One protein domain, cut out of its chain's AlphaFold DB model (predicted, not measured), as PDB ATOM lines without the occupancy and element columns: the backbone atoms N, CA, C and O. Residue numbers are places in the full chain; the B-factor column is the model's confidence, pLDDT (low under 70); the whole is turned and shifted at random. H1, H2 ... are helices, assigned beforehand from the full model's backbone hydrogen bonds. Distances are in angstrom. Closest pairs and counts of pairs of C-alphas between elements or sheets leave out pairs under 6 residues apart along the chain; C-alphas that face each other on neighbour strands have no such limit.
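This is residues 2 to 59 of the 164 residues of the protein "Branched-chain amino acid transport system carrier protein" of Vibrio alginolyticus (UniProt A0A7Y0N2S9). A long helix, H1, and a helix about half as long in residues, H2, form an uneven V: after a tight link at the far end of H1, the chain folds back and H2 slants away from H1. The two helices meet near the link, while residues 4 to 10 and 12 to 22 of H1 stick out as one free arm and residues 54 to 59 of H2 as the other. The printed part has 58 residues with two named helices, H1 then H2, and no named strand; its class is all helix. It is only just extended, close to loose, with a radius of gyration of the C-alphas of 15.8 A, and H1 makes the long axis of its spans of 53 by 21 by 13 A.

H1, residues 4 to 37, begins with C-alpha 4 at (20.578, -1.724, 46.418) and ends with C-alpha 37 at (5.687, -48.983, 53.195), 50.0 A away. H2, residues 42 to 59, is 26.8 A long and ends with C-alpha 59 at (2.082, -20.249, 60.894).

H1 and H2 form a helical hairpin and run opposite ways at a steep tilt of 45 degrees. They touch through residues 27 to 35 of H1 and 42 to 50 of H2 alone; their closest C-alphas, those of Ser 31 and Trp 45, are 5.0 A apart. In H1 every O i to N i+4 pair is within hydrogen-bond range; in H2, 12 of 14 are.

The C-alphas of Leu 2 and Ser 39, the two farthest apart, are 53.0 A from each other. The printed part has no cut, and its one link between helices is tight. The mean pLDDT of the printed part is 92.8; residue 2 is under 70.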
ATOM      1  N   LEU A   2      24.638  -3.282  50.234       67.25
ATOM      2  CA  LEU A   2      25.774  -3.290  49.291       67.25
ATOM      3  C   LEU A   2      25.381  -3.319  47.798       67.25
ATOM      4  O   LEU A   2      26.163  -2.877  46.970       67.25
ATOM      5  N   PHE A   3      24.170  -3.779  47.459       76.81
ATOM      6  CA  PHE A   3      23.713  -3.960  46.070       76.81
ATOM      7  C   PHE A   3      22.380  -3.262  45.729       76.81
ATOM      8  O   PHE A   3      21.830  -3.464  44.646       76.81
ATOM      9  N   GLY A   4      21.838  -2.446  46.641       87.81
ATOM     10  CA  GLY A   4      20.578  -1.724  46.418       87.81
ATOM     11  C   GLY A   4      19.373  -2.622  46.047       87.81
ATOM     12  O   GLY A   4      19.373  -3.817  46.357       87.81
ATOM     13  N   PRO A   5      18.341  -2.064  45.382       87.94
ATOM     14  CA  PRO A   5      17.123  -2.789  44.993       87.94
ATOM     15  C   PRO A   5      17.377  -3.979  44.056       87.94
ATOM     16  O   PRO A   5      16.741  -5.023  44.183       87.94
ATOM     17  N   TYR A   6      18.347  -3.856  43.144       89.94
ATOM     18  CA  TYR A   6      18.712  -4.927  42.213       89.94
ATOM     19  C   TYR A   6      19.295  -6.146  42.939       89.94
ATOM     20  O   TYR A   6      18.945  -7.280  42.613       89.94
ATOM     21  N   GLY A   7      20.109  -5.932  43.979       91.19
ATOM     22  CA  GLY A   7      20.621  -7.019  44.814       91.19
ATOM     23  C   GLY A   7      19.532  -7.784  45.563       91.19
ATOM     24  O   GLY A   7      19.621  -9.002  45.696       91.19
ATOM     25  N   GLN A   8      18.479  -7.094  46.013       91.31
ATOM     26  CA  GLN A   8      17.343  -7.734  46.680       91.31
ATOM     27  C   GLN A   8      16.567  -8.652  45.732       91.31
ATOM     28  O   GLN A   8      16.206  -9.760  46.125       91.31
ATOM     29  N   ILE A   9      16.339  -8.231  44.484       93.38
ATOM     30  CA  ILE A   9      15.676  -9.065  43.468       93.38
ATOM     31  C   ILE A   9      16.497 -10.330  43.210       93.38
ATOM     32  O   ILE A   9      15.962 -11.435  43.288       93.38
ATOM     33  N   VAL A  10      17.804 -10.181  42.974       94.81
ATOM     34  CA  VAL A  10      18.704 -11.317  42.722       94.81
ATOM     35  C   VAL A  10      18.710 -12.288  43.905       94.81
ATOM     36  O   VAL A  10      18.536 -13.489  43.710       94.81
ATOM     37  N   LEU A  11      18.834 -11.782  45.135       94.62
ATOM     38  CA  LEU A  11      18.818 -12.614  46.338       94.62
ATOM     39  C   LEU A  11      17.482 -13.349  46.504       94.62
ATOM     40  O   LEU A  11      17.475 -14.533  46.825       94.62
ATOM     41  N   SER A  12      16.360 -12.682  46.222       94.12
ATOM     42  CA  SER A  12      15.025 -13.286  46.316       94.12
ATOM     43  C   SER A  12      14.861 -14.445  45.331       94.12
ATOM     44  O   SER A  12      14.346 -15.496  45.702       94.12
ATOM     45  N   VAL A  13      15.345 -14.282  44.094       96.12
ATOM     46  CA  VAL A  13      15.321 -15.338  43.069       96.12
ATOM     47  C   VAL A  13      16.205 -16.515  43.474       96.12
ATOM     48  O   VAL A  13      15.761 -17.657  43.403       96.12
ATOM     49  N   ILE A  14      17.432 -16.258  43.939       96.25
ATOM     50  CA  ILE A  14      18.357 -17.321  44.364       96.25
ATOM     51  C   ILE A  14      17.777 -18.105  45.543       96.25
ATOM     52  O   ILE A  14      17.780 -19.333  45.518       96.25
ATOM     53  N   VAL A  15      17.248 -17.412  46.553       95.69
ATOM     54  CA  VAL A  15      16.625 -18.052  47.720       95.69
ATOM     55  C   VAL A  15      15.399 -18.860  47.301       95.69
ATOM     56  O   VAL A  15      15.263 -20.003  47.724       95.69
ATOM     57  N   LEU A  16      14.545 -18.325  46.423       95.94
ATOM     58  CA  LEU A  16      13.382 -19.050  45.907       95.94
ATOM     59  C   LEU A  16      13.797 -20.336  45.183       95.94
ATOM     60  O   LEU A  16      13.238 -21.394  45.462       95.94
ATOM     61  N   LEU A  17      14.798 -20.268  44.301       96.81
ATOM     62  CA  LEU A  17      15.306 -21.441  43.585       96.81
ATOM     63  C   LEU A  17      15.930 -22.472  44.535       96.81
ATOM     64  O   LEU A  17      15.668 -23.667  44.395       96.81
ATOM     65  N   ALA A  18      16.708 -22.021  45.523       96.50
ATOM     66  CA  ALA A  18      17.314 -22.889  46.528       96.50
ATOM     67  C   ALA A  18      16.252 -23.597  47.386       96.50
ATOM     68  O   ALA A  18      16.286 -24.817  47.542       96.50
ATOM     69  N   CYS A  19      15.257 -22.865  47.888       94.75
ATOM     70  CA  CYS A  19      14.181 -23.446  48.688       94.75
ATOM     71  C   CYS A  19      13.284 -24.381  47.864       94.75
ATOM     72  O   CYS A  19      12.834 -25.404  48.382       94.75
ATOM     73  N   LEU A  20      13.055 -24.075  46.582       95.69
ATOM     74  CA  LEU A  20      12.261 -24.916  45.689       95.69
ATOM     75  C   LEU A  20      12.911 -26.290  45.483       95.69
ATOM     76  O   LEU A  20      12.232 -27.307  45.610       95.69
ATOM     77  N   THR A  21      14.221 -26.345  45.217       95.75
ATOM     78  CA  THR A  21      14.907 -27.635  45.034       95.75
ATOM     79  C   THR A  21      14.931 -28.465  46.322       95.75
ATOM     80  O   THR A  21      14.675 -29.668  46.267       95.75
ATOM     81  N   THR A  22      15.118 -27.835  47.491       95.69
ATOM     82  CA  THR A  22      15.046 -28.532  48.787       95.69
ATOM     83  C   THR A  22      13.648 -29.086  49.058       95.69
ATOM     84  O   THR A  22      13.519 -30.238  49.472       95.69
ATOM     85  N   ALA A  23      12.599 -28.304  48.785       95.06
ATOM     86  CA  ALA A  23      11.218 -28.749  48.955       95.06
ATOM     87  C   ALA A  23      10.886 -29.940  48.040       95.06
ATOM     88  O   ALA A  23      10.334 -30.934  48.509       95.06
ATOM     89  N   ILE A  24      11.274 -29.877  46.760       95.50
ATOM     90  CA  ILE A  24      11.068 -30.974  45.801       95.50
ATOM     91  C   ILE A  24      11.800 -32.241  46.263       95.50
ATOM     92  O   ILE A  24      11.205 -33.320  46.267       95.50
ATOM     93  N   GLY A  25      13.061 -32.115  46.692       96.25
ATOM     94  CA  GLY A  25      13.861 -33.245  47.166       96.25
ATOM     95  C   GLY A  25      13.258 -33.928  48.394       96.25
ATOM     96  O   GLY A  25      13.127 -35.151  48.412       96.25
ATOM     97  N   LEU A  26      12.833 -33.150  49.397       94.94
ATOM     98  CA  LEU A  26      12.246 -33.697  50.621       94.94
ATOM     99  C   LEU A  26      10.885 -34.356  50.358       94.94
ATOM    100  O   LEU A  26      10.660 -35.478  50.802       94.94
ATOM    101  N   ILE A  27       9.995 -33.701  49.601       96.19
ATOM    102  CA  ILE A  27       8.667 -34.250  49.284       96.19
ATOM    103  C   ILE A  27       8.795 -35.548  48.483       96.19
ATOM    104  O   ILE A  27       8.089 -36.511  48.785       96.19
ATOM    105  N   SER A  28       9.698 -35.603  47.498       95.50
ATOM    106  CA  SER A  28       9.947 -36.815  46.710       95.50
ATOM    107  C   SER A  28      10.502 -37.945  47.581       95.50
ATOM    108  O   SER A  28       9.912 -39.023  47.598       95.50
ATOM    109  N   ALA A  29      11.539 -37.685  48.385       95.56
ATOM    110  CA  ALA A  29      12.132 -38.695  49.263       95.56
ATOM    111  C   ALA A  29      11.134 -39.236  50.304       95.56
ATOM    112  O   ALA A  29      11.053 -40.447  50.519       95.56
ATOM    113  N   CYS A  30      10.338 -38.360  50.928       93.56
ATOM    114  CA  CYS A  30       9.285 -38.774  51.854       93.56
ATOM    115  C   CYS A  30       8.207 -39.597  51.141       93.56
ATOM    116  O   CYS A  30       7.772 -40.623  51.660       93.56
ATOM    117  N   SER A  31       7.787 -39.178  49.946       95.44
ATOM    118  CA  SER A  31       6.739 -39.873  49.196       95.44
ATOM    119  C   SER A  31       7.189 -41.252  48.719       95.44
ATOM    120  O   SER A  31       6.409 -42.196  48.822       95.44
ATOM    121  N   ASP A  32       8.440 -41.402  48.281       94.81
ATOM    122  CA  ASP A  32       9.022 -42.704  47.934       94.81
ATOM    123  C   ASP A  32       9.123 -43.615  49.161       94.81
ATOM    124  O   ASP A  32       8.691 -44.772  49.124       94.81
ATOM    125  N   PHE A  33       9.623 -43.085  50.283       94.12
ATOM    126  CA  PHE A  33       9.731 -43.847  51.525       94.12
ATOM    127  C   PHE A  33       8.364 -44.365  51.988       94.12
ATOM    128  O   PHE A  33       8.203 -45.566  52.216       94.12
ATOM    129  N   PHE A  34       7.356 -43.494  52.076       92.38
ATOM    130  CA  PHE A  34       6.030 -43.893  52.543       92.38
ATOM    131  C   PHE A  34       5.259 -44.732  51.521       92.38
ATOM    132  O   PHE A  34       4.569 -45.671  51.925       92.38
ATOM    133  N   SER A  35       5.400 -44.479  50.219       93.56
ATOM    134  CA  SER A  35       4.779 -45.316  49.183       93.56
ATOM    135  C   SER A  35       5.349 -46.737  49.175       93.56
ATOM    136  O   SER A  35       4.620 -47.664  48.849       93.56
ATOM    137  N   SER A  36       6.611 -46.938  49.573       91.88
ATOM    138  CA  SER A  36       7.192 -48.285  49.698       91.88
ATOM    139  C   SER A  36       6.673 -49.074  50.909       91.88
ATOM    140  O   SER A  36       6.760 -50.301  50.937       91.88
ATOM    141  N   LYS A  37       6.151 -48.383  51.932       90.88
ATOM    142  CA  LYS A  37       5.687 -48.983  53.195       90.88
ATOM    143  C   LYS A  37       4.168 -49.033  53.339       90.88
ATOM    144  O   LYS A  37       3.675 -49.746  54.206       90.88
ATOM    145  N   THR A  38       3.429 -48.288  52.526       91.25
ATOM    146  CA  THR A  38       1.965 -48.179  52.595       91.25
ATOM    147  C   THR A  38       1.331 -48.552  51.258       91.25
ATOM    148  O   THR A  38       2.000 -48.578  50.233       91.25
ATOM    149  N   SER A  39       0.028 -48.834  51.248       87.44
ATOM    150  CA  SER A  39      -0.725 -49.172  50.030       87.44
ATOM    151  C   SER A  39      -1.094 -47.959  49.159       87.44
ATOM    152  O   SER A  39      -1.698 -48.126  48.101       87.44
ATOM    153  N   LEU A  40      -0.764 -46.740  49.599       89.38
ATOM    154  CA  LEU A  40      -1.044 -45.504  48.868       89.38
ATOM    155  C   LEU A  40      -0.002 -45.258  47.772       89.38
ATOM    156  O   LEU A  40       1.184 -45.536  47.937       89.38
ATOM    157  N   SER A  41      -0.447 -44.676  46.657       91.38
ATOM    158  CA  SER A  41       0.432 -44.350  45.532       91.38
ATOM    159  C   SER A  41       1.333 -43.154  45.852       91.38
ATOM    160  O   SER A  41       0.891 -42.190  46.480       91.38
ATOM    161  N   TYR A  42       2.558 -43.151  45.318       93.19
ATOM    162  CA  TYR A  42       3.496 -42.021  45.354       93.19
ATOM    163  C   TYR A  42       2.822 -40.662  45.100       93.19
ATOM    164  O   TYR A  42       3.010 -39.716  45.860       93.19
ATOM    165  N   LYS A  43       1.966 -40.569  44.070       93.56
ATOM    166  CA  LYS A  43       1.283 -39.311  43.711       93.56
ATOM    167  C   LYS A  43       0.382 -38.784  44.830       93.56
ATOM    168  O   LYS A  43       0.287 -37.575  45.016       93.56
ATOM    169  N   GLN A  44      -0.272 -39.681  45.569       93.50
ATOM    170  CA  GLN A  44      -1.121 -39.306  46.701       93.50
ATOM    171  C   GLN A  44      -0.265 -38.776  47.852       93.50
ATOM    172  O   GLN A  44      -0.592 -37.738  48.419       93.50
ATOM    173  N   TRP A  45       0.868 -39.423  48.139       95.38
ATOM    174  CA  TRP A  45       1.808 -38.949  49.153       95.38
ATOM    175  C   TRP A  45       2.416 -37.586  48.821       95.38
ATOM    176  O   TRP A  45       2.501 -36.742  49.712       95.38
ATOM    177  N   VAL A  46       2.764 -37.327  47.558       95.62
ATOM    178  CA  VAL A  46       3.255 -36.006  47.130       95.62
ATOM    179  C   VAL A  46       2.211 -34.926  47.412       95.62
ATOM    180  O   VAL A  46       2.544 -33.878  47.966       95.62
ATOM    181  N   LEU A  47       0.943 -35.192  47.081       95.44
ATOM    182  CA  LEU A  47      -0.146 -34.241  47.304       95.44
ATOM    183  C   LEU A  47      -0.400 -34.000  48.799       95.44
ATOM    184  O   LEU A  47      -0.565 -32.853  49.205       95.44
ATOM    185  N   ILE A  48      -0.386 -35.057  49.618       95.38
ATOM    186  CA  ILE A  48      -0.569 -34.963  51.074       95.38
ATOM    187  C   ILE A  48       0.557 -34.138  51.703       95.38
ATOM    188  O   ILE A  48       0.281 -33.159  52.392       95.38
ATOM    189  N   ASN A  49       1.820 -34.494  51.443       94.31
ATOM    190  CA  ASN A  49       2.969 -33.773  51.996       94.31
ATOM    191  C   ASN A  49       2.966 -32.303  51.549       94.31
ATOM    192  O   ASN A  49       3.141 -31.411  52.375       94.31
ATOM    193  N   GLY A  50       2.691 -32.035  50.267       95.19
ATOM    194  CA  GLY A  50       2.580 -30.672  49.745       95.19
ATOM    195  C   GLY A  50       1.466 -29.858  50.412       95.19
ATOM    196  O   GLY A  50       1.696 -28.715  50.805       95.19
ATOM    197  N   ALA A  51       0.283 -30.449  50.604       95.56
ATOM    198  CA  ALA A  51      -0.838 -29.794  51.279       95.56
ATOM    199  C   ALA A  51      -0.529 -29.490  52.755       95.56
ATOM    200  O   ALA A  51      -0.828 -28.397  53.233       95.56
ATOM    201  N   VAL A  52       0.120 -30.419  53.466       94.62
ATOM    202  CA  VAL A  52       0.556 -30.209  54.855       94.62
ATOM    203  C   VAL A  52       1.587 -29.082  54.936       94.62
ATOM    204  O   VAL A  52       1.436 -28.181  55.760       94.62
ATOM    205  N   CYS A  53       2.594 -29.068  54.057       92.31
ATOM    206  CA  CYS A  53       3.570 -27.979  53.996       92.31
ATOM    207  C   CYS A  53       2.905 -26.626  53.706       92.31
ATOM    208  O   CYS A  53       3.231 -25.640  54.363       92.31
ATOM    209  N   ALA A  54       1.952 -26.578  52.771       92.25
ATOM    210  CA  ALA A  54       1.211 -25.362  52.445       92.25
ATOM    211  C   ALA A  54       0.376 -24.854  53.630       92.25
ATOM    212  O   ALA A  54       0.317 -23.649  53.853       92.25
ATOM    213  N   LEU A  55      -0.224 -25.755  54.415       92.94
ATOM    214  CA  LEU A  55      -0.951 -25.397  55.633       92.94
ATOM    215  C   LEU A  55      -0.007 -24.795  56.684       92.94
ATOM    216  O   LEU A  55      -0.262 -23.701  57.187       92.94
ATOM    217  N   VAL A  56       1.102 -25.484  56.969       91.56
ATOM    218  CA  VAL A  56       2.095 -25.084  57.981       91.56
ATOM    219  C   VAL A  56       2.813 -23.782  57.602       91.56
ATOM    220  O   VAL A  56       3.146 -22.991  58.484       91.56
ATOM    221  N   ALA A  57       2.987 -23.496  56.308       90.31
ATOM    222  CA  ALA A  57       3.602 -22.257  55.828       90.31
ATOM    223  C   ALA A  57       2.867 -20.978  56.288       90.31
ATOM    224  O   ALA A  57       3.476 -19.909  56.325       90.31
ATOM    225  N   ASN A  58       1.596 -21.074  56.701       91.81
ATOM    226  CA  ASN A  58       0.817 -19.936  57.204       91.81
ATOM    227  C   ASN A  58       1.099 -19.578  58.682       91.81
ATOM    228  O   ASN A  58       0.643 -18.537  59.143       91.81
ATOM    229  N   VAL A  59       1.846 -20.404  59.434       86.88
ATOM    230  CA  VAL A  59       2.082 -20.249  60.894       86.88
ATOM    231  C   VAL A  59       3.080 -19.122  61.235       86.88
ATOM    232  O   VAL A  59       3.225 -18.735  62.391       86.88
TER     233      VAL A  59